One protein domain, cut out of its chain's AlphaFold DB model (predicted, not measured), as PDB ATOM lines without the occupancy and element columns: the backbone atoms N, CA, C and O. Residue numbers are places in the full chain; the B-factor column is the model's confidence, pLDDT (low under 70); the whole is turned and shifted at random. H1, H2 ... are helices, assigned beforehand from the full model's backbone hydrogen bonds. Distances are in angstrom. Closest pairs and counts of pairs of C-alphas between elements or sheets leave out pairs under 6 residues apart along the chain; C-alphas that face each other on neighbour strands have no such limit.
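AT A GLANCE: This is residues 219 to 363 of the 730 residues of an uncharacterized protein of Corallococcus sp. H22C18031201 (UniProt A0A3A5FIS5). A long helical hairpin, H5 and H6 side by side and running opposite ways, makes the longest axis, and the short helices H1, H2, H3, H4 and H7 with their links form a loose head toward the end away from the hairpin's turn. Residues 226 to 241 make a long loop that runs out along the hairpin and folds back. The printed part has 145 residues, with seven named helices in the order H1 to H7 and no named strand; the class is all helix. The whole is loose, with a radius of gyration of the C-alphas of 18.3 A and spans of 61 by 28 by 26 A.

HOW THE PARTS SIT: H1, residues 222 to 225, touches H3, residues 250 to 254; their closest C-alphas, of Tyr 224 and Arg 253, are 5.4 A apart. H1 also touches H5, residues 275 to 311, which meets it with residues 285 to 289 alone; the closest C-alphas, of Ala 222 and Gln 285, are 5.3 A apart. H2, residues 242 to 247, and H6, residues 317 to 343, only just touch, with 3 pairs of C-alphas within 8 A, the closest those of Leu 244 and Leu 338 at 6.8 A; they run the same way at a steep tilt of 56 degrees, and H6 touches H2 with residues 338 to 342 alone. H4, residues 260 to 269, is close to but not clearly touching H7, residues 359 to 363; the closest C-alphas, of His 263 and Tyr 362, are 7.2 A apart. H5 and H6 form a hairpin and touch at a shallow tilt of 17 degrees, opposite ways, with the C-alphas of Arg 295 and Leu 327 closest at 6.4 A. H7 touches residues 275 to 282 of H5 alone, closest at the C-alphas of Asn 279 and Arg 360, 5.7 A apart. Every O i to N i+4 pair is within hydrogen-bond range in H4, H5, H6 and H7; in H2 it is 1 of 2, in H3 0 of 1 beside 2 of 2 O i to N i+3 pairs, and H1 is too short for such a pair.

IN THESE COORDINATES: H1 begins at C-alpha 222, (198.651, 138.782, 167.522). After H2 and H3, H4 measures 14.1 A from first to last C-alpha. H5 runs 53.9 A, from C-alpha 275 at (198.056, 131.432, 150.827) to C-alpha 311, and H6 38.7 A. H7 ends at C-alpha 363, (203.806, 143.178, 153.537).

THE WHOLE: The two C-alphas farthest apart, of Asn 272 and Asp 313, are 62.0 A apart. The printed part has no cut. The links H1 to H2 and H6 to H7 are long. The mean pLDDT of the printed part is 93.0, and no printed residue is under 70.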
ATOM      1  N   GLU A 219     205.894 139.622 168.518       94.38
ATOM      2  CA  GLU A 219     205.015 138.567 168.957       94.38
ATOM      3  C   GLU A 219     204.990 137.413 167.951       94.38
ATOM      4  O   GLU A 219     205.099 137.588 166.732       94.38
ATOM      5  N   LYS A 220     204.813 136.197 168.461       95.31
ATOM      6  CA  LYS A 220     204.673 135.005 167.631       95.31
ATOM      7  C   LYS A 220     203.486 135.152 166.679       95.31
ATOM      8  O   LYS A 220     203.625 134.882 165.493       95.31
ATOM      9  N   ASN A 221     202.364 135.641 167.195       96.62
ATOM     10  CA  ASN A 221     201.161 136.049 166.472       96.62
ATOM     11  C   ASN A 221     200.326 136.982 167.375       96.62
ATOM     12  O   ASN A 221     200.594 137.061 168.579       96.62
ATOM     13  N   ALA A 222     199.344 137.694 166.815       96.44
ATOM     14  CA  ALA A 222     198.651 138.782 167.522       96.44
ATOM     15  C   ALA A 222     197.913 138.333 168.795       96.44
ATOM     16  O   ALA A 222     197.760 139.122 169.726       96.44
ATOM     17  N   TYR A 223     197.516 137.058 168.890       98.06
ATOM     18  CA  TYR A 223     196.869 136.526 170.091       98.06
ATOM     19  C   TYR A 223     197.755 136.649 171.336       98.06
ATOM     20  O   TYR A 223     197.241 136.866 172.430       98.06
ATOM     21  N   TYR A 224     199.084 136.601 171.181       97.62
ATOM     22  CA  TYR A 224     200.022 136.765 172.295       97.62
ATOM     23  C   TYR A 224     200.068 138.175 172.882       97.62
ATOM     24  O   TYR A 224     200.527 138.333 174.015       97.62
ATOM     25  N   LEU A 225     199.563 139.186 172.169       96.06
ATOM     26  CA  LEU A 225     199.455 140.554 172.684       96.06
ATOM     27  C   LEU A 225     198.424 140.672 173.812       96.06
ATOM     28  O   LEU A 225     198.505 141.603 174.610       96.06
ATOM     29  N   PHE A 226     197.493 139.719 173.918       97.50
ATOM     30  CA  PHE A 226     196.465 139.730 174.948       97.50
ATOM     31  C   PHE A 226     197.061 139.761 176.359       97.50
ATOM     32  O   PHE A 226     197.897 138.930 176.727       97.50
ATOM     33  N   ALA A 227     196.566 140.697 177.163       95.31
ATOM     34  CA  ALA A 227     196.719 140.749 178.605       95.31
ATOM     35  C   ALA A 227     195.358 141.117 179.217       95.31
ATOM     36  O   ALA A 227     194.704 142.018 178.683       95.31
ATOM     37  N   PRO A 228     194.940 140.494 180.335       95.25
ATOM     38  CA  PRO A 228     193.809 140.996 181.102       95.25
ATOM     39  C   PRO A 228     194.076 142.447 181.505       95.25
ATOM     40  O   PRO A 228     195.171 142.767 181.973       95.25
ATOM     41  N   GLY A 229     193.098 143.322 181.302       95.44
ATOM     42  CA  GLY A 229     193.232 144.728 181.662       95.44
ATOM     43  C   GLY A 229     192.311 145.141 182.812       95.44
ATOM     44  O   GLY A 229     191.486 144.353 183.274       95.44
ATOM     45  N   PRO A 230     192.445 146.388 183.282       98.06
ATOM     46  CA  PRO A 230     191.704 146.901 184.433       98.06
ATOM     47  C   PRO A 230     190.217 147.151 184.129       98.06
ATOM     48  O   PRO A 230     189.811 147.170 182.962       98.06
ATOM     49  N   TYR A 231     189.442 147.351 185.203       98.38
ATOM     50  CA  TYR A 231     188.024 147.730 185.220       98.38
ATOM     51  C   TYR A 231     187.790 148.904 186.185       98.38
ATOM     52  O   TYR A 231     188.591 149.092 187.103       98.38
ATOM     53  N   PRO A 232     186.707 149.686 186.004       98.25
ATOM     54  CA  PRO A 232     186.304 150.723 186.947       98.25
ATOM     55  C   PRO A 232     186.065 150.186 188.362       98.25
ATOM     56  O   PRO A 232     185.531 149.085 188.541       98.25
ATOM     57  N   ASP A 233     186.399 150.986 189.373       95.38
ATOM     58  CA  ASP A 233     186.198 150.614 190.775       95.38
ATOM     59  C   ASP A 233     184.713 150.345 191.073       95.38
ATOM     60  O   ASP A 233     183.817 151.049 190.595       95.38
ATOM     61  N   GLY A 234     184.451 149.314 191.883       95.94
ATOM     62  CA  GLY A 234     183.093 148.919 192.276       95.94
ATOM     63  C   GLY A 234     182.294 148.190 191.189       95.94
ATOM     64  O   GLY A 234     181.088 148.008 191.351       95.94
ATOM     65  N   THR A 235     182.938 147.764 190.098       97.94
ATOM     66  CA  THR A 235     182.300 146.999 189.016       97.94
ATOM     67  C   THR A 235     182.836 145.570 188.929       97.94
ATOM     68  O   THR A 235     183.924 145.264 189.419       97.94
ATOM     69  N   THR A 236     182.057 144.670 188.327       97.19
ATOM     70  CA  THR A 236     182.462 143.274 188.124       97.19
ATOM     71  C   THR A 236     183.269 143.153 186.837       97.19
ATOM     72  O   THR A 236     182.743 143.393 185.751       97.19
ATOM     73  N   ALA A 237     184.533 142.753 186.958       97.56
ATOM     74  CA  ALA A 237     185.397 142.493 185.812       97.56
ATOM     75  C   ALA A 237     185.019 141.194 185.083       97.56
ATOM     76  O   ALA A 237     184.548 140.234 185.699       97.56
ATOM     77  N   TYR A 238     185.282 141.147 183.775       98.06
ATOM     78  CA  TYR A 238     185.228 139.908 183.006       98.06
ATOM     79  C   TYR A 238     186.315 138.933 183.476       98.06
ATOM     80  O   TYR A 238     187.480 139.313 183.624       98.06
ATOM     81  N   VAL A 239     185.949 137.670 183.695       98.00
ATOM     82  CA  VAL A 239     186.883 136.619 184.119       98.00
ATOM     83  C   VAL A 239     187.192 135.722 182.928       98.00
ATOM     84  O   VAL A 239     186.367 134.904 182.532       98.00
ATOM     85  N   PHE A 240     188.392 135.874 182.375       97.88
ATOM     86  CA  PHE A 240     188.894 135.016 181.306       97.88
ATOM     87  C   PHE A 240     189.180 133.597 181.809       97.88
ATOM     88  O   PHE A 240     189.647 133.401 182.932       97.88
ATOM     89  N   SER A 241     188.989 132.608 180.943       97.62
ATOM     90  CA  SER A 241     189.356 131.214 181.161       97.62
ATOM     91  C   SER A 241     190.841 131.079 181.484       97.62
ATOM     92  O   SER A 241     191.713 131.315 180.640       97.62
ATOM     93  N   ASP A 242     191.139 130.591 182.691       96.50
ATOM     94  CA  ASP A 242     192.502 130.323 183.166       96.50
ATOM     95  C   ASP A 242     193.322 129.484 182.178       96.50
ATOM     96  O   ASP A 242     194.535 129.653 182.045       96.50
ATOM     97  N   SER A 243     192.663 128.548 181.491       96.19
ATOM     98  CA  SER A 243     193.311 127.670 180.517       96.19
ATOM     99  C   SER A 243     193.771 128.410 179.259       96.19
ATOM    100  O   SER A 243     194.831 128.079 178.725       96.19
ATOM    101  N   LEU A 244     193.027 129.421 178.803       95.25
ATOM    102  CA  LEU A 244     193.412 130.263 177.672       95.25
ATOM    103  C   LEU A 244     194.496 131.247 178.098       95.25
ATOM    104  O   LEU A 244     195.535 131.323 177.448       95.25
ATOM    105  N   VAL A 245     194.316 131.920 179.241       95.00
ATOM    106  CA  VAL A 245     195.301 132.876 179.776       95.00
ATOM    107  C   VAL A 245     196.680 132.221 179.924       95.00
ATOM    108  O   VAL A 245     197.689 132.807 179.537       95.00
ATOM    109  N   LYS A 246     196.742 130.974 180.413       94.62
ATOM    110  CA  LYS A 246     198.002 130.218 180.541       94.62
ATOM    111  C   LYS A 246     198.669 129.902 179.198       94.62
ATOM    112  O   LYS A 246     199.897 129.830 179.146       94.62
ATOM    113  N   GLN A 247     197.898 129.714 178.127       94.88
ATOM    114  CA  GLN A 247     198.445 129.469 176.786       94.88
ATOM    115  C   GLN A 247     199.056 130.741 176.181       94.88
ATOM    116  O   GLN A 247     200.088 130.675 175.511       94.88
ATOM    117  N   VAL A 248     198.494 131.913 176.486       95.00
ATOM    118  CA  VAL A 248     198.988 133.222 176.029       95.00
ATOM    119  C   VAL A 248     200.149 133.722 176.906       95.00
ATOM    120  O   VAL A 248     200.092 134.770 177.549       95.00
ATOM    121  N   SER A 249     201.241 132.957 176.975       91.75
ATOM    122  CA  SER A 249     202.355 133.315 177.861       91.75
ATOM    123  C   SER A 249     203.117 134.567 177.374       91.75
ATOM    124  O   SER A 249     203.279 134.754 176.162       91.75
ATOM    125  N   PRO A 250     203.714 135.369 178.283       92.06
ATOM    126  CA  PRO A 250     204.521 136.537 177.915       92.06
ATOM    127  C   PRO A 250     205.673 136.236 176.948       92.06
ATOM    128  O   PRO A 250     206.045 137.097 176.157       92.06
ATOM    129  N   LYS A 251     206.210 135.004 176.951       92.94
ATOM    130  CA  LYS A 251     207.267 134.585 176.013       92.94
ATOM    131  C   LYS A 251     206.833 134.734 174.554       92.94
ATOM    132  O   LYS A 251     207.662 135.051 173.706       92.94
ATOM    133  N   GLY A 252     205.547 134.534 174.268       93.62
ATOM    134  CA  GLY A 252     205.000 134.688 172.927       93.62
ATOM    135  C   GLY A 252     204.987 136.133 172.425       93.62
ATOM    136  O   GLY A 252     204.934 136.318 171.219       93.62
ATOM    137  N   ARG A 253     205.092 137.153 173.292       92.69
ATOM    138  CA  ARG A 253     205.102 138.580 172.897       92.69
ATOM    139  C   ARG A 253     206.434 139.061 172.336       92.69
ATOM    140  O   ARG A 253     206.480 140.056 171.631       92.69
ATOM    141  N   THR A 254     207.520 138.366 172.651       90.69
ATOM    142  CA  THR A 254     208.877 138.728 172.224       90.69
ATOM    143  C   THR A 254     209.539 137.536 171.547       90.69
ATOM    144  O   THR A 254     210.677 137.185 171.846       90.69
ATOM    145  N   TRP A 255     208.810 136.826 170.700       90.56
ATOM    146  CA  TRP A 255     209.218 135.515 170.221       90.56
ATOM    147  C   TRP A 255     210.283 135.607 169.122       90.56
ATOM    148  O   TRP A 255     211.383 135.075 169.292       90.56
ATOM    149  N   PHE A 256     210.007 136.345 168.045       91.81
ATOM    150  CA  PHE A 256     210.874 136.422 166.863       91.81
ATOM    151  C   PHE A 256     211.642 137.740 166.785       91.81
ATOM    152  O   PHE A 256     211.244 138.727 167.389       91.81
ATOM    153  N   VAL A 257     212.722 137.764 166.005       92.94
ATOM    154  CA  VAL A 257     213.321 138.999 165.479       92.94
ATOM    155  C   VAL A 257     213.036 139.008 163.986       92.94
ATOM    156  O   VAL A 257     213.345 138.026 163.305       92.94
ATOM    157  N   ALA A 258     212.425 140.081 163.486       92.12
ATOM    158  CA  ALA A 258     212.162 140.210 162.059       92.12
ATOM    159  C   ALA A 258     213.485 140.217 161.293       92.12
ATOM    160  O   ALA A 258     214.366 141.026 161.561       92.12
ATOM    161  N   THR A 259     213.628 139.295 160.350       95.88
ATOM    162  CA  THR A 259     214.716 139.273 159.371       95.88
ATOM    163  C   THR A 259     214.173 138.675 158.081       95.88
ATOM    164  O   THR A 259     213.206 137.909 158.106       95.88
ATOM    165  N   ASP A 260     214.820 138.972 156.962       95.56
ATOM    166  CA  ASP A 260     214.514 138.344 155.675       95.56
ATOM    167  C   ASP A 260     214.617 136.817 155.758       95.56
ATOM    168  O   ASP A 260     213.659 136.100 155.461       95.56
ATOM    169  N   LYS A 261     215.720 136.319 156.329       95.88
ATOM    170  CA  LYS A 261     215.904 134.895 156.631       95.88
ATOM    171  C   LYS A 261     214.770 134.294 157.467       95.88
ATOM    172  O   LYS A 261     214.356 133.162 157.210       95.88
ATOM    173  N   TRP A 262     214.264 135.006 158.476       95.19
ATOM    174  CA  TRP A 262     213.125 134.543 159.276       95.19
ATOM    175  C   TRP A 262     211.860 134.414 158.424       95.19
ATOM    176  O   TRP A 262     211.203 133.371 158.466       95.19
ATOM    177  N   HIS A 263     211.558 135.423 157.605       96.75
ATOM    178  CA  HIS A 263     210.419 135.380 156.692       96.75
ATOM    179  C   HIS A 263     210.531 134.234 155.681       96.75
ATOM    180  O   HIS A 263     209.566 133.497 155.510       96.75
ATOM    181  N   GLN A 264     211.698 134.021 155.070       97.19
ATOM    182  CA  GLN A 264     211.938 132.896 154.157       97.19
ATOM    183  C   GLN A 264     211.814 131.536 154.854       97.19
ATOM    184  O   GLN A 264     211.232 130.600 154.300       97.19
ATOM    185  N   THR A 265     212.325 131.424 156.084       96.44
ATOM    186  CA  THR A 265     212.229 130.194 156.886       96.44
ATOM    187  C   THR A 265     210.770 129.851 157.168       96.44
ATOM    188  O   THR A 265     210.366 128.702 156.988       96.44
ATOM    189  N   LEU A 266     209.958 130.835 157.570       96.94
ATOM    190  CA  LEU A 266     208.533 130.617 157.813       96.94
ATOM    191  C   LEU A 266     207.745 130.386 156.523       96.94
ATOM    192  O   LEU A 266     206.910 129.487 156.500       96.94
ATOM    193  N   ALA A 267     208.047 131.107 155.441       97.00
ATOM    194  CA  ALA A 267     207.449 130.864 154.132       97.00
ATOM    195  C   ALA A 267     207.685 129.419 153.665       97.00
ATOM    196  O   ALA A 267     206.760 128.759 153.201       97.00
ATOM    197  N   THR A 268     208.900 128.902 153.865       97.25
ATOM    198  CA  THR A 268     209.256 127.513 153.542       97.25
ATOM    199  C   THR A 268     208.543 126.524 154.462       97.25
ATOM    200  O   THR A 268     207.942 125.562 153.989       97.25
ATOM    201  N   ALA A 269     208.563 126.763 155.779       96.38
ATOM    202  CA  ALA A 269     207.919 125.887 156.758       96.38
ATOM    203  C   ALA A 269     206.396 125.799 156.566       96.38
ATOM    204  O   ALA A 269     205.792 124.777 156.888       96.38
ATOM    205  N   LEU A 270     205.783 126.858 156.035       95.94
ATOM    206  CA  LEU A 270     204.345 126.960 155.814       95.94
ATOM    207  C   LEU A 270     203.943 126.782 154.342       95.94
ATOM    208  O   LEU A 270     202.775 126.977 154.015       95.94
ATOM    209  N   ALA A 271     204.860 126.362 153.462       94.25
ATOM    210  CA  ALA A 271     204.605 126.228 152.023       94.25
ATOM    211  C   ALA A 271     203.497 125.214 151.674       94.25
ATOM    212  O   ALA A 271     202.909 125.286 150.597       94.25
ATOM    213  N   ASN A 272     203.194 124.280 152.583       92.62
ATOM    214  CA  ASN A 272     202.111 123.304 152.421       92.62
ATOM    215  C   ASN A 272     200.716 123.872 152.740       92.62
ATOM    216  O   ASN A 272     199.719 123.197 152.488       92.62
ATOM    217  N   TYR A 273     200.627 125.080 153.304       91.94
ATOM    218  CA  TYR A 273     199.358 125.762 153.546       91.94
ATOM    219  C   TYR A 273     198.996 126.660 152.370       91.94
ATOM    220  O   TYR A 273     199.852 127.258 151.716       91.94
ATOM    221  N   HIS A 274     197.698 126.796 152.118       90.12
ATOM    222  CA  HIS A 274     197.225 127.673 151.061       90.12
ATOM    223  C   HIS A 274     197.399 129.147 151.460       90.12
ATOM    224  O   HIS A 274     197.098 129.532 152.589       90.12
ATOM    225  N   VAL A 275     197.820 130.007 150.528       88.94
ATOM    226  CA  VAL A 275     198.056 131.432 150.827       88.94
ATOM    227  C   VAL A 275     196.794 132.152 151.300       88.94
ATOM    228  O   VAL A 275     196.879 132.965 152.215       88.94
ATOM    229  N   ASP A 276     195.625 131.829 150.739       83.25
ATOM    230  CA  ASP A 276     194.354 132.398 151.215       83.25
ATOM    231  C   ASP A 276     194.049 132.002 152.667       83.25
ATOM    232  O   ASP A 276     193.531 132.827 153.415       83.25
ATOM    233  N   GLU A 277     194.413 130.783 153.089       89.38
ATOM    234  CA  GLU A 277     194.264 130.357 154.486       89.38
ATOM    235  C   GLU A 277     195.189 131.191 155.377       89.38
ATOM    236  O   GLU A 277     194.726 131.822 156.324       89.38
ATOM    237  N   LEU A 278     196.479 131.287 155.035       94.75
ATOM    238  CA  LEU A 278     197.452 132.078 155.800       94.75
ATOM    239  C   LEU A 278     197.051 133.562 155.889       94.75
ATOM    240  O   LEU A 278     197.101 134.169 156.960       94.75
ATOM    241  N   ASN A 279     196.620 134.159 154.776       89.81
ATOM    242  CA  ASN A 279     196.173 135.552 154.733       89.81
ATOM    243  C   ASN A 279     194.844 135.760 155.477       89.81
ATOM    244  O   ASN A 279     194.644 136.823 156.066       89.81
ATOM    245  N   GLY A 280     193.946 134.769 155.467       85.44
ATOM    246  CA  GLY A 280     192.700 134.783 156.233       85.44
ATOM    247  C   GLY A 280     192.949 134.723 157.740       85.44
ATOM    248  O   GLY A 280     192.393 135.523 158.489       85.44
ATOM    249  N   LEU A 281     193.861 133.853 158.182       93.56
ATOM    250  CA  LEU A 281     194.315 133.777 159.575       93.56
ATOM    251  C   LEU A 281     194.983 135.075 160.032       93.56
ATOM    252  O   LEU A 281     194.793 135.516 161.164       93.56
ATOM    253  N   GLN A 282     195.756 135.706 159.150       95.81
ATOM    254  CA  GLN A 282     196.341 137.012 159.428       95.81
ATOM    255  C   GLN A 282     195.271 138.106 159.549       95.81
ATOM    256  O   GLN A 282     195.388 138.957 160.423       95.81
ATOM    257  N   ALA A 283     194.220 138.082 158.726       84.69
ATOM    258  CA  ALA A 283     193.112 139.030 158.854       84.69
ATOM    259  C   ALA A 283     192.390 138.886 160.207       84.69
ATOM    260  O   ALA A 283     192.166 139.884 160.879       84.69
ATOM    261  N   GLN A 284     192.133 137.654 160.665       88.31
ATOM    262  CA  GLN A 284     191.543 137.409 161.991       88.31
ATOM    263  C   GLN A 284     192.416 137.956 163.130       88.31
ATOM    264  O   GLN A 284     191.916 138.537 164.088       88.31
ATOM    265  N   GLN A 285     193.737 137.810 163.014       95.94
ATOM    266  CA  GLN A 285     194.684 138.389 163.967       95.94
ATOM    267  C   GLN A 285     194.669 139.921 163.972       95.94
ATOM    268  O   GLN A 285     194.848 140.532 165.023       95.94
ATOM    269  N   GLU A 286     194.462 140.551 162.815       87.38
ATOM    270  CA  GLU A 286     194.313 142.006 162.716       87.38
ATOM    271  C   GLU A 286     193.026 142.476 163.403       87.38
ATOM    272  O   GLU A 286     193.075 143.427 164.180       87.38
ATOM    273  N   ASP A 287     191.913 141.768 163.195       80.38
ATOM    274  CA  ASP A 287     190.644 142.046 163.877       80.38
ATOM    275  C   ASP A 287     190.779 141.881 165.400       80.38
ATOM    276  O   ASP A 287     190.261 142.694 166.174       80.38
ATOM    277  N   PHE A 288     191.526 140.860 165.838       94.56
ATOM    278  CA  PHE A 288     191.841 140.629 167.245       94.56
ATOM    279  C   PHE A 288     192.693 141.760 167.838       94.56
ATOM    280  O   PHE A 288     192.352 142.294 168.891       94.56
ATOM    281  N   SER A 289     193.761 142.179 167.153       91.88
ATOM    282  CA  SER A 289     194.590 143.313 167.588       91.88
ATOM    283  C   SER A 289     193.771 144.601 167.678       91.88
ATOM    284  O   SER A 289     193.840 145.303 168.681       91.88
ATOM    285  N   ALA A 290     192.917 144.872 166.686       78.94
ATOM    286  CA  ALA A 290     192.030 146.033 166.698       78.94
ATOM    287  C   ALA A 290     191.005 145.983 167.847       78.94
ATOM    288  O   ALA A 290     190.531 147.019 168.315       78.94
ATOM    289  N   LEU A 291     190.615 144.792 168.308       84.94
ATOM    290  CA  LEU A 291     189.780 144.635 169.497       84.94
ATOM    291  C   LEU A 291     190.551 144.961 170.788       84.94
ATOM    292  O   LEU A 291     190.004 145.650 171.649       84.94
ATOM    293  N   LEU A 292     191.820 144.546 170.896       93.62
ATOM    294  CA  LEU A 292     192.694 144.934 172.010       93.62
ATOM    295  C   LEU A 292     192.910 146.456 172.057       93.62
ATOM    296  O   LEU A 292     192.797 147.057 173.127       93.62
ATOM    297  N   ASP A 293     193.147 147.085 170.904       80.81
ATOM    298  CA  ASP A 293     193.340 148.534 170.806       80.81
ATOM    299  C   ASP A 293     192.076 149.302 171.212       80.81
ATOM    300  O   ASP A 293     192.154 150.249 171.994       80.81
ATOM    301  N   ARG A 294     190.892 148.865 170.754       78.00
ATOM    302  CA  ARG A 294     189.603 149.452 171.165       78.00
ATOM    303  C   ARG A 294     189.385 149.357 172.673       78.00
ATOM    304  O   ARG A 294     188.981 150.338 173.296       78.00
ATOM    305  N   ARG A 295     189.710 148.212 173.276       94.12
ATOM    306  CA  ARG A 295     189.648 148.027 174.731       94.12
ATOM    307  C   ARG A 295     190.589 148.994 175.460       94.12
ATOM    308  O   ARG A 295     190.197 149.597 176.459       94.12
ATOM    309  N   ALA A 296     191.821 149.156 174.972       87.69
ATOM    310  CA  ALA A 296     192.800 150.080 175.549       87.69
ATOM    311  C   ALA A 296     192.360 151.550 175.421       87.69
ATOM    312  O   ALA A 296     192.476 152.314 176.380       87.69
ATOM    313  N   GLN A 297     191.798 151.935 174.272       74.25
ATOM    314  CA  GLN A 297     191.247 153.274 174.039       74.25
ATOM    315  C   GLN A 297     190.067 153.574 174.968       74.25
ATOM    316  O   GLN A 297     190.048 154.633 175.590       74.25
ATOM    317  N   ALA A 298     189.133 152.631 175.130       76.50
ATOM    318  CA  ALA A 298     188.009 152.782 176.054       76.50
ATOM    319  C   ALA A 298     188.476 153.000 177.502       76.50
ATOM    320  O   ALA A 298     187.922 153.833 178.218       76.50
ATOM    321  N   TRP A 299     189.536 152.299 177.922       95.06
ATOM    322  CA  TRP A 299     190.137 152.507 179.239       95.06
ATOM    323  C   TRP A 299     190.814 153.876 179.377       95.06
ATOM    324  O   TRP A 299     190.610 154.557 180.380       95.06
ATOM    325  N   SER A 300     191.585 154.305 178.375       78.56
ATOM    326  CA  SER A 300     192.230 155.626 178.367       78.56
ATOM    327  C   SER A 300     191.200 156.760 178.441       78.56
ATOM    328  O   SER A 300     191.329 157.675 179.255       78.56
ATOM    329  N   PHE A 301     190.120 156.652 177.659       72.44
ATOM    330  CA  PHE A 301     189.000 157.589 177.697       72.44
ATOM    331  C   PHE A 301     188.361 157.652 179.088       72.44
ATOM    332  O   PHE A 301     188.190 158.737 179.641       72.44
ATOM    333  N   TYR A 302     188.079 156.492 179.689       89.50
ATOM    334  CA  TYR A 302     187.567 156.414 181.056       89.50
ATOM    335  C   TYR A 302     188.493 157.099 182.067       89.50
ATOM    336  O   TYR A 302     188.015 157.843 182.918       89.50
ATOM    337  N   GLN A 303     189.812 156.896 181.974       95.62
ATOM    338  CA  GLN A 303     190.767 157.531 182.886       95.62
ATOM    339  C   GLN A 303     190.766 159.058 182.762       95.62
ATOM    340  O   GLN A 303     190.792 159.750 183.783       95.62
ATOM    341  N   ALA A 304     190.713 159.581 181.536       74.25
ATOM    342  CA  ALA A 304     190.641 161.018 181.289       74.25
ATOM    343  C   ALA A 304     189.332 161.622 181.828       74.25
ATOM    344  O   ALA A 304     189.356 162.638 182.525       74.25
ATOM    345  N   GLU A 305     188.200 160.967 181.569       77.62
ATOM    346  CA  GLU A 305     186.889 161.437 182.017       77.62
ATOM    347  C   GLU A 305     186.737 161.345 183.541       77.62
ATOM    348  O   GLU A 305     186.291 162.293 184.182       77.62
ATOM    349  N   LEU A 306     187.216 160.260 184.154       94.94
ATOM    350  CA  LEU A 306     187.255 160.110 185.606       94.94
ATOM    351  C   LEU A 306     188.078 161.224 186.264       94.94
ATOM    352  O   LEU A 306     187.682 161.746 187.305       94.94
ATOM    353  N   ALA A 307     189.222 161.594 185.680       89.62
ATOM    354  CA  ALA A 307     190.035 162.698 186.184       89.62
ATOM    355  C   ALA A 307     189.275 164.034 186.113       89.62
ATOM    356  O   ALA A 307     189.300 164.802 187.077       89.62
ATOM    357  N   ARG A 308     188.542 164.275 185.018       82.62
ATOM    358  CA  ARG A 308     187.693 165.462 184.844       82.62
ATOM    359  C   ARG A 308     186.553 165.511 185.864       82.62
ATOM    360  O   ARG A 308     186.371 166.539 186.509       82.62
ATOM    361  N   MET A 309     185.830 164.407 186.051       92.25
ATOM    362  CA  MET A 309     184.735 164.313 187.024       92.25
ATOM    363  C   MET A 309     185.233 164.510 188.458       92.25
ATOM    364  O   MET A 309     184.630 165.269 189.211       92.25
ATOM    365  N   LYS A 310     186.376 163.908 188.822       95.12
ATOM    366  CA  LYS A 310     187.009 164.112 190.136       95.12
ATOM    367  C   LYS A 310     187.399 165.570 190.370       95.12
ATOM    368  O   LYS A 310     187.198 166.077 191.466       95.12
ATOM    369  N   ALA A 311     187.929 166.249 189.354       89.31
ATOM    370  CA  ALA A 311     188.245 167.674 189.447       89.31
ATOM    371  C   ALA A 311     186.992 168.553 189.620       89.31
ATOM    372  O   ALA A 311     187.078 169.634 190.197       89.31
ATOM    373  N   ALA A 312     185.835 168.083 189.145       92.31
ATOM    374  CA  ALA A 312     184.542 168.752 189.259       92.31
ATOM    375  C   ALA A 312     183.696 168.290 190.466       92.31
ATOM    376  O   ALA A 312     182.541 168.699 190.566       92.31
ATOM    377  N   ASP A 313     184.239 167.440 191.349       96.50
ATOM    378  CA  ASP A 313     183.525 166.812 192.477       96.50
ATOM    379  C   ASP A 313     182.222 166.090 192.060       96.50
ATOM    380  O   ASP A 313     181.193 166.136 192.733       96.50
ATOM    381  N   GLN A 314     182.249 165.436 190.894       94.81
ATOM    382  CA  GLN A 314     181.129 164.666 190.350       94.81
ATOM    383  C   GLN A 314     181.275 163.170 190.660       94.81
ATOM    384  O   GLN A 314     182.370 162.612 190.563       94.81
ATOM    385  N   ASP A 315     180.161 162.502 190.979       96.50
ATOM    386  CA  ASP A 315     180.119 161.052 191.216       96.50
ATOM    387  C   ASP A 315     180.319 160.270 189.899       96.50
ATOM    388  O   ASP A 315     179.475 160.364 189.004       96.50
ATOM    389  N   PRO A 316     181.390 159.464 189.757       96.81
ATOM    390  CA  PRO A 316     181.668 158.720 188.532       96.81
ATOM    391  C   PRO A 316     180.856 157.423 188.397       96.81
ATOM    392  O   PRO A 316     181.103 156.654 187.473       96.81
ATOM    393  N   LYS A 317     179.904 157.120 189.290       96.81
ATOM    394  CA  LYS A 317     179.192 155.830 189.305       96.81
ATOM    395  C   LYS A 317     178.566 155.435 187.961       96.81
ATOM    396  O   LYS A 317     178.687 154.276 187.563       96.81
ATOM    397  N   GLU A 318     177.906 156.360 187.266       90.56
ATOM    398  CA  GLU A 318     177.297 156.081 185.956       90.56
ATOM    399  C   GLU A 318     178.365 155.810 184.885       90.56
ATOM    400  O   GLU A 318     178.277 154.812 184.166       90.56
ATOM    401  N   LEU A 319     179.423 156.630 184.847       88.25
ATOM    402  CA  LEU A 319     180.583 156.423 183.977       88.25
ATOM    403  C   LEU A 319     181.207 155.040 184.223       88.25
ATOM    404  O   LEU A 319     181.412 154.284 183.276       88.25
ATOM    405  N   ASN A 320     181.438 154.676 185.489       97.50
ATOM    406  CA  ASN A 320     181.987 153.376 185.873       97.50
ATOM    407  C   ASN A 320     181.125 152.230 185.330       97.50
ATOM    408  O   ASN A 320     181.658 151.281 184.759       97.50
ATOM    409  N   GLN A 321     179.798 152.307 185.482       95.38
ATOM    410  CA  GLN A 321     178.878 151.264 185.019       95.38
ATOM    411  C   GLN A 321     178.861 151.134 183.490       95.38
ATOM    412  O   GLN A 321     178.941 150.017 182.971       95.38
ATOM    413  N   LEU A 322     178.795 152.256 182.768       83.31
ATOM    414  CA  LEU A 322     178.793 152.271 181.302       83.31
ATOM    415  C   LEU A 322     180.116 151.745 180.734       83.31
ATOM    416  O   LEU A 322     180.113 150.862 179.871       83.31
ATOM    417  N   THR A 323     181.247 152.226 181.257       85.69
ATOM    418  CA  THR A 323     182.574 151.753 180.852       85.69
ATOM    419  C   THR A 323     182.749 150.272 181.175       85.69
ATOM    420  O   THR A 323     183.193 149.521 180.311       85.69
ATOM    421  N   ALA A 324     182.372 149.817 182.376       97.50
ATOM    422  CA  ALA A 324     182.504 148.411 182.754       97.50
ATOM    423  C   ALA A 324     181.689 147.488 181.844       97.50
ATOM    424  O   ALA A 324     182.203 146.457 181.418       97.50
ATOM    425  N   LYS A 325     180.457 147.871 181.480       92.31
ATOM    426  CA  LYS A 325     179.645 147.115 180.517       92.31
ATOM    427  C   LYS A 325     180.344 147.001 179.159       92.31
ATOM    428  O   LYS A 325     180.445 145.905 178.614       92.31
ATOM    429  N   SER A 326     180.859 148.114 178.637       86.06
ATOM    430  CA  SER A 326     181.559 148.143 177.347       86.06
ATOM    431  C   SER A 326     182.836 147.289 177.360       86.06
ATOM    432  O   SER A 326     183.066 146.497 176.444       86.06
ATOM    433  N   LEU A 327     183.638 147.386 178.428       95.44
ATOM    434  CA  LEU A 327     184.830 146.555 178.621       95.44
ATOM    435  C   LEU A 327     184.476 145.071 178.731       95.44
ATOM    436  O   LEU A 327     185.168 144.253 178.131       95.44
ATOM    437  N   TYR A 328     183.386 144.728 179.421       97.81
ATOM    438  CA  TYR A 328     182.925 143.347 179.563       97.81
ATOM    439  C   TYR A 328     182.561 142.725 178.211       97.81
ATOM    440  O   TYR A 328     182.963 141.602 177.912       97.81
ATOM    441  N   GLU A 329     181.832 143.454 177.364       90.31
ATOM    442  CA  GLU A 329     181.471 142.995 176.016       90.31
ATOM    443  C   GLU A 329     182.707 142.813 175.117       90.31
ATOM    444  O   GLU A 329     182.800 141.824 174.380       90.31
ATOM    445  N   MET A 330     183.679 143.731 175.202       89.50
ATOM    446  CA  MET A 330     184.952 143.612 174.484       89.50
ATOM    447  C   MET A 330     185.788 142.436 174.988       89.50
ATOM    448  O   MET A 330     186.289 141.668 174.171       89.50
ATOM    449  N   ASP A 331     185.893 142.241 176.302       98.38
ATOM    450  CA  ASP A 331     186.643 141.140 176.909       98.38
ATOM    451  C   ASP A 331     186.016 139.774 176.579       98.38
ATOM    452  O   ASP A 331     186.737 138.841 176.223       98.38
ATOM    453  N   ALA A 332     184.684 139.673 176.533       97.12
ATOM    454  CA  ALA A 332     183.991 138.480 176.037       97.12
ATOM    455  C   ALA A 332     184.294 138.189 174.555       97.12
ATOM    456  O   ALA A 332     184.433 137.038 174.134       97.12
ATOM    457  N   ALA A 333     184.397 139.229 173.723       93.06
ATOM    458  CA  ALA A 333     184.804 139.075 172.330       93.06
ATOM    459  C   ALA A 333     186.290 138.688 172.194       93.06
ATOM    460  O   ALA A 333     186.616 137.866 171.336       93.06
ATOM    461  N   ILE A 334     187.163 139.212 173.060       98.06
ATOM    462  CA  ILE A 334     188.580 138.833 173.132       98.06
ATOM    463  C   ILE A 334     188.701 137.356 173.506       98.06
ATOM    464  O   ILE A 334     189.432 136.626 172.844       98.06
ATOM    465  N   GLU A 335     187.959 136.877 174.506       98.12
ATOM    466  CA  GLU A 335     187.996 135.462 174.877       98.12
ATOM    467  C   GLU A 335     187.590 134.549 173.715       98.12
ATOM    468  O   GLU A 335     188.318 133.608 173.406       98.12
ATOM    469  N   ARG A 336     186.506 134.869 172.995       97.88
ATOM    470  CA  ARG A 336     186.118 134.114 171.787       97.88
ATOM    471  C   ARG A 336     187.225 134.096 170.732       97.88
ATOM    472  O   ARG A 336     187.496 133.051 170.148       97.88
ATOM    473  N   GLY A 337     187.907 135.224 170.525       96.44
ATOM    474  CA  GLY A 337     189.070 135.292 169.638       96.44
ATOM    475  C   GLY A 337     190.218 134.379 170.087       96.44
ATOM    476  O   GLY A 337     190.822 133.700 169.258       96.44
ATOM    477  N   LEU A 338     190.489 134.305 171.394       98.12
ATOM    478  CA  LEU A 338     191.486 133.389 171.959       98.12
ATOM    479  C   LEU A 338     191.075 131.923 171.814       98.12
ATOM    480  O   LEU A 338     191.916 131.097 171.462       98.12
ATOM    481  N   GLU A 339     189.806 131.589 172.054       98.00
ATOM    482  CA  GLU A 339     189.273 130.239 171.844       98.00
ATOM    483  C   GLU A 339     189.417 129.799 170.390       98.00
ATOM    484  O   GLU A 339     189.850 128.678 170.119       98.00
ATOM    485  N   ASP A 340     189.078 130.673 169.446       95.62
ATOM    486  CA  ASP A 340     189.186 130.375 168.023       95.62
ATOM    487  C   ASP A 340     190.650 130.246 167.592       95.62
ATOM    488  O   ASP A 340     191.001 129.285 166.902       95.62
ATOM    489  N   GLY A 341     191.533 131.118 168.089       96.44
ATOM    490  CA  GLY A 341     192.979 130.973 167.923       96.44
ATOM    491  C   GLY A 341     193.509 129.653 168.498       96.44
ATOM    492  O   GLY A 341     194.317 128.978 167.856       96.44
ATOM    493  N   ALA A 342     193.025 129.231 169.670       96.75
ATOM    494  CA  ALA A 342     193.394 127.959 170.291       96.75
ATOM    495  C   ALA A 342     192.936 126.757 169.450       96.75
ATOM    496  O   ALA A 342     193.744 125.873 169.162       96.75
ATOM    497  N   LYS A 343     191.678 126.749 168.981       96.19
ATOM    498  CA  LYS A 343     191.125 125.701 168.096       96.19
ATOM    499  C   LYS A 343     191.915 125.565 166.794       96.19
ATOM    500  O   LYS A 343     192.053 124.468 166.264       96.19
ATOM    501  N   GLN A 344     192.447 126.674 166.285       94.56
ATOM    502  CA  GLN A 344     193.265 126.706 165.071       94.56
ATOM    503  C   GLN A 344     194.748 126.381 165.322       94.56
ATOM    504  O   GLN A 344     195.530 126.300 164.370       94.56
ATOM    505  N   GLY A 345     195.140 126.179 166.585       95.81
ATOM    506  CA  GLY A 345     196.505 125.862 167.000       95.81
ATOM    507  C   GLY A 345     197.439 127.072 167.112       95.81
ATOM    508  O   GLY A 345     198.634 126.880 167.320       95.81
ATOM    509  N   CYS A 346     196.933 128.306 167.011       97.00
ATOM    510  CA  CYS A 346     197.745 129.526 167.046       97.00
ATOM    511  C   CYS A 346     198.449 129.750 168.400       97.00
ATOM    512  O   CYS A 346     199.475 130.428 168.465       97.00
ATOM    513  N   LEU A 347     197.931 129.172 169.489       96.31
ATOM    514  CA  LEU A 347     198.485 129.333 170.841       96.31
ATOM    515  C   LEU A 347     199.563 128.287 171.205       96.31
ATOM    516  O   LEU A 347     199.931 128.141 172.368       96.31
ATOM    517  N   ASN A 348     200.106 127.559 170.221       94.81
ATOM    518  CA  ASN A 348     201.172 126.581 170.449       94.81
ATOM    519  C   ASN A 348     202.572 127.194 170.272       94.81
ATOM    520  O   ASN A 348     203.028 127.399 169.150       94.81
ATOM    521  N   LEU A 349     203.296 127.420 171.372       92.50
ATOM    522  CA  LEU A 349     204.668 127.948 171.354       92.50
ATOM    523  C   LEU A 349     205.734 126.951 170.865       92.50
ATOM    524  O   LEU A 349     206.811 127.381 170.463       92.50
ATOM    525  N   ALA A 350     205.480 125.642 170.897       89.19
ATOM    526  CA  ALA A 350     206.509 124.628 170.654       89.19
ATOM    527  C   ALA A 350     206.846 124.410 169.168       89.19
ATOM    528  O   ALA A 350     207.884 123.830 168.857       89.19
ATOM    529  N   ALA A 351     205.990 124.864 168.252       87.50
ATOM    530  CA  ALA A 351     206.159 124.672 166.814       87.50
ATOM    531  C   ALA A 351     205.799 125.940 166.040       87.50
ATOM    532  O   ALA A 351     205.078 126.798 166.549       87.50
ATOM    533  N   ASN A 352     206.277 126.049 164.800       93.44
ATOM    534  CA  ASN A 352     205.751 127.042 163.868       93.44
ATOM    535  C   ASN A 352     204.308 126.671 163.524       93.44
ATOM    536  O   ASN A 352     204.025 125.529 163.165       93.44
ATOM    537  N   THR A 353     203.403 127.633 163.646       95.69
ATOM    538  CA  THR A 353     201.980 127.451 163.353       95.69
ATOM    539  C   THR A 353     201.604 128.230 162.099       95.69
ATOM    540  O   THR A 353     202.258 129.213 161.745       95.69
ATOM    541  N   LYS A 354     200.505 127.846 161.450       95.69
ATOM    542  CA  LYS A 354     199.931 128.581 160.308       95.69
ATOM    543  C   LYS A 354     199.495 130.020 160.636       95.69
ATOM    544  O   LYS A 354     199.201 130.788 159.730       95.69
ATOM    545  N   CYS A 355     199.475 130.394 161.915       96.75
ATOM    546  CA  CYS A 355     199.170 131.748 162.372       96.75
ATOM    547  C   CYS A 355     200.438 132.604 162.539       96.75
ATOM    548  O   CYS A 355     200.341 133.815 162.709       96.75
ATOM    549  N   ASP A 356     201.629 132.001 162.493       96.38
ATOM    550  CA  ASP A 356     202.881 132.701 162.787       96.38
ATOM    551  C   ASP A 356     203.360 133.554 161.606       96.38
ATOM    552  O   ASP A 356     204.125 134.500 161.793       96.38
ATOM    553  N   TRP A 357     202.925 133.258 160.379       97.12
ATOM    554  CA  TRP A 357     203.332 134.022 159.203       97.12
ATOM    555  C   TRP A 357     202.352 133.880 158.045       97.12
ATOM    556  O   TRP A 357     201.727 132.843 157.843       97.12
ATOM    557  N   SER A 358     202.268 134.942 157.252       97.56
ATOM    558  CA  SER A 358     201.606 134.960 155.954       97.56
ATOM    559  C   SER A 358     202.303 135.976 155.045       97.56
ATOM    560  O   SER A 358     202.943 136.911 155.552       97.56
ATOM    561  N   PRO A 359     202.142 135.879 153.715       97.56
ATOM    562  CA  PRO A 359     202.615 136.924 152.815       97.56
ATOM    563  C   PRO A 359     201.999 138.300 153.133       97.56
ATOM    564  O   PRO A 359     202.683 139.321 153.052       97.56
ATOM    565  N   ARG A 360     200.732 138.349 153.578       95.75
ATOM    566  CA  ARG A 360     200.096 139.583 154.075       95.75
ATOM    567  C   ARG A 360     200.833 140.154 155.288       95.75
ATOM    568  O   ARG A 360     201.103 141.353 155.315       95.75
ATOM    569  N   ARG A 361     201.212 139.313 156.260       95.81
ATOM    570  CA  ARG A 361     201.991 139.740 157.438       95.81
ATOM    571  C   ARG A 361     203.330 140.339 157.022       95.81
ATOM    572  O   ARG A 361     203.682 141.403 157.517       95.81
ATOM    573  N   TYR A 362     204.034 139.694 156.086       97.06
ATOM    574  CA  TYR A 362     205.278 140.224 155.521       97.06
ATOM    575  C   TYR A 362     205.085 141.640 154.968       97.06
ATOM    576  O   TYR A 362     205.805 142.549 155.370       97.06
ATOM    577  N   LYS A 363     204.075 141.853 154.112       95.25
ATOM    578  CA  LYS A 363     203.806 143.178 153.537       95.25
ATOM    579  C   LYS A 363     203.485 144.221 154.609       95.25
ATOM    580  O   LYS A 363     204.061 145.301 154.574       95.25
TER     581      LYS A 363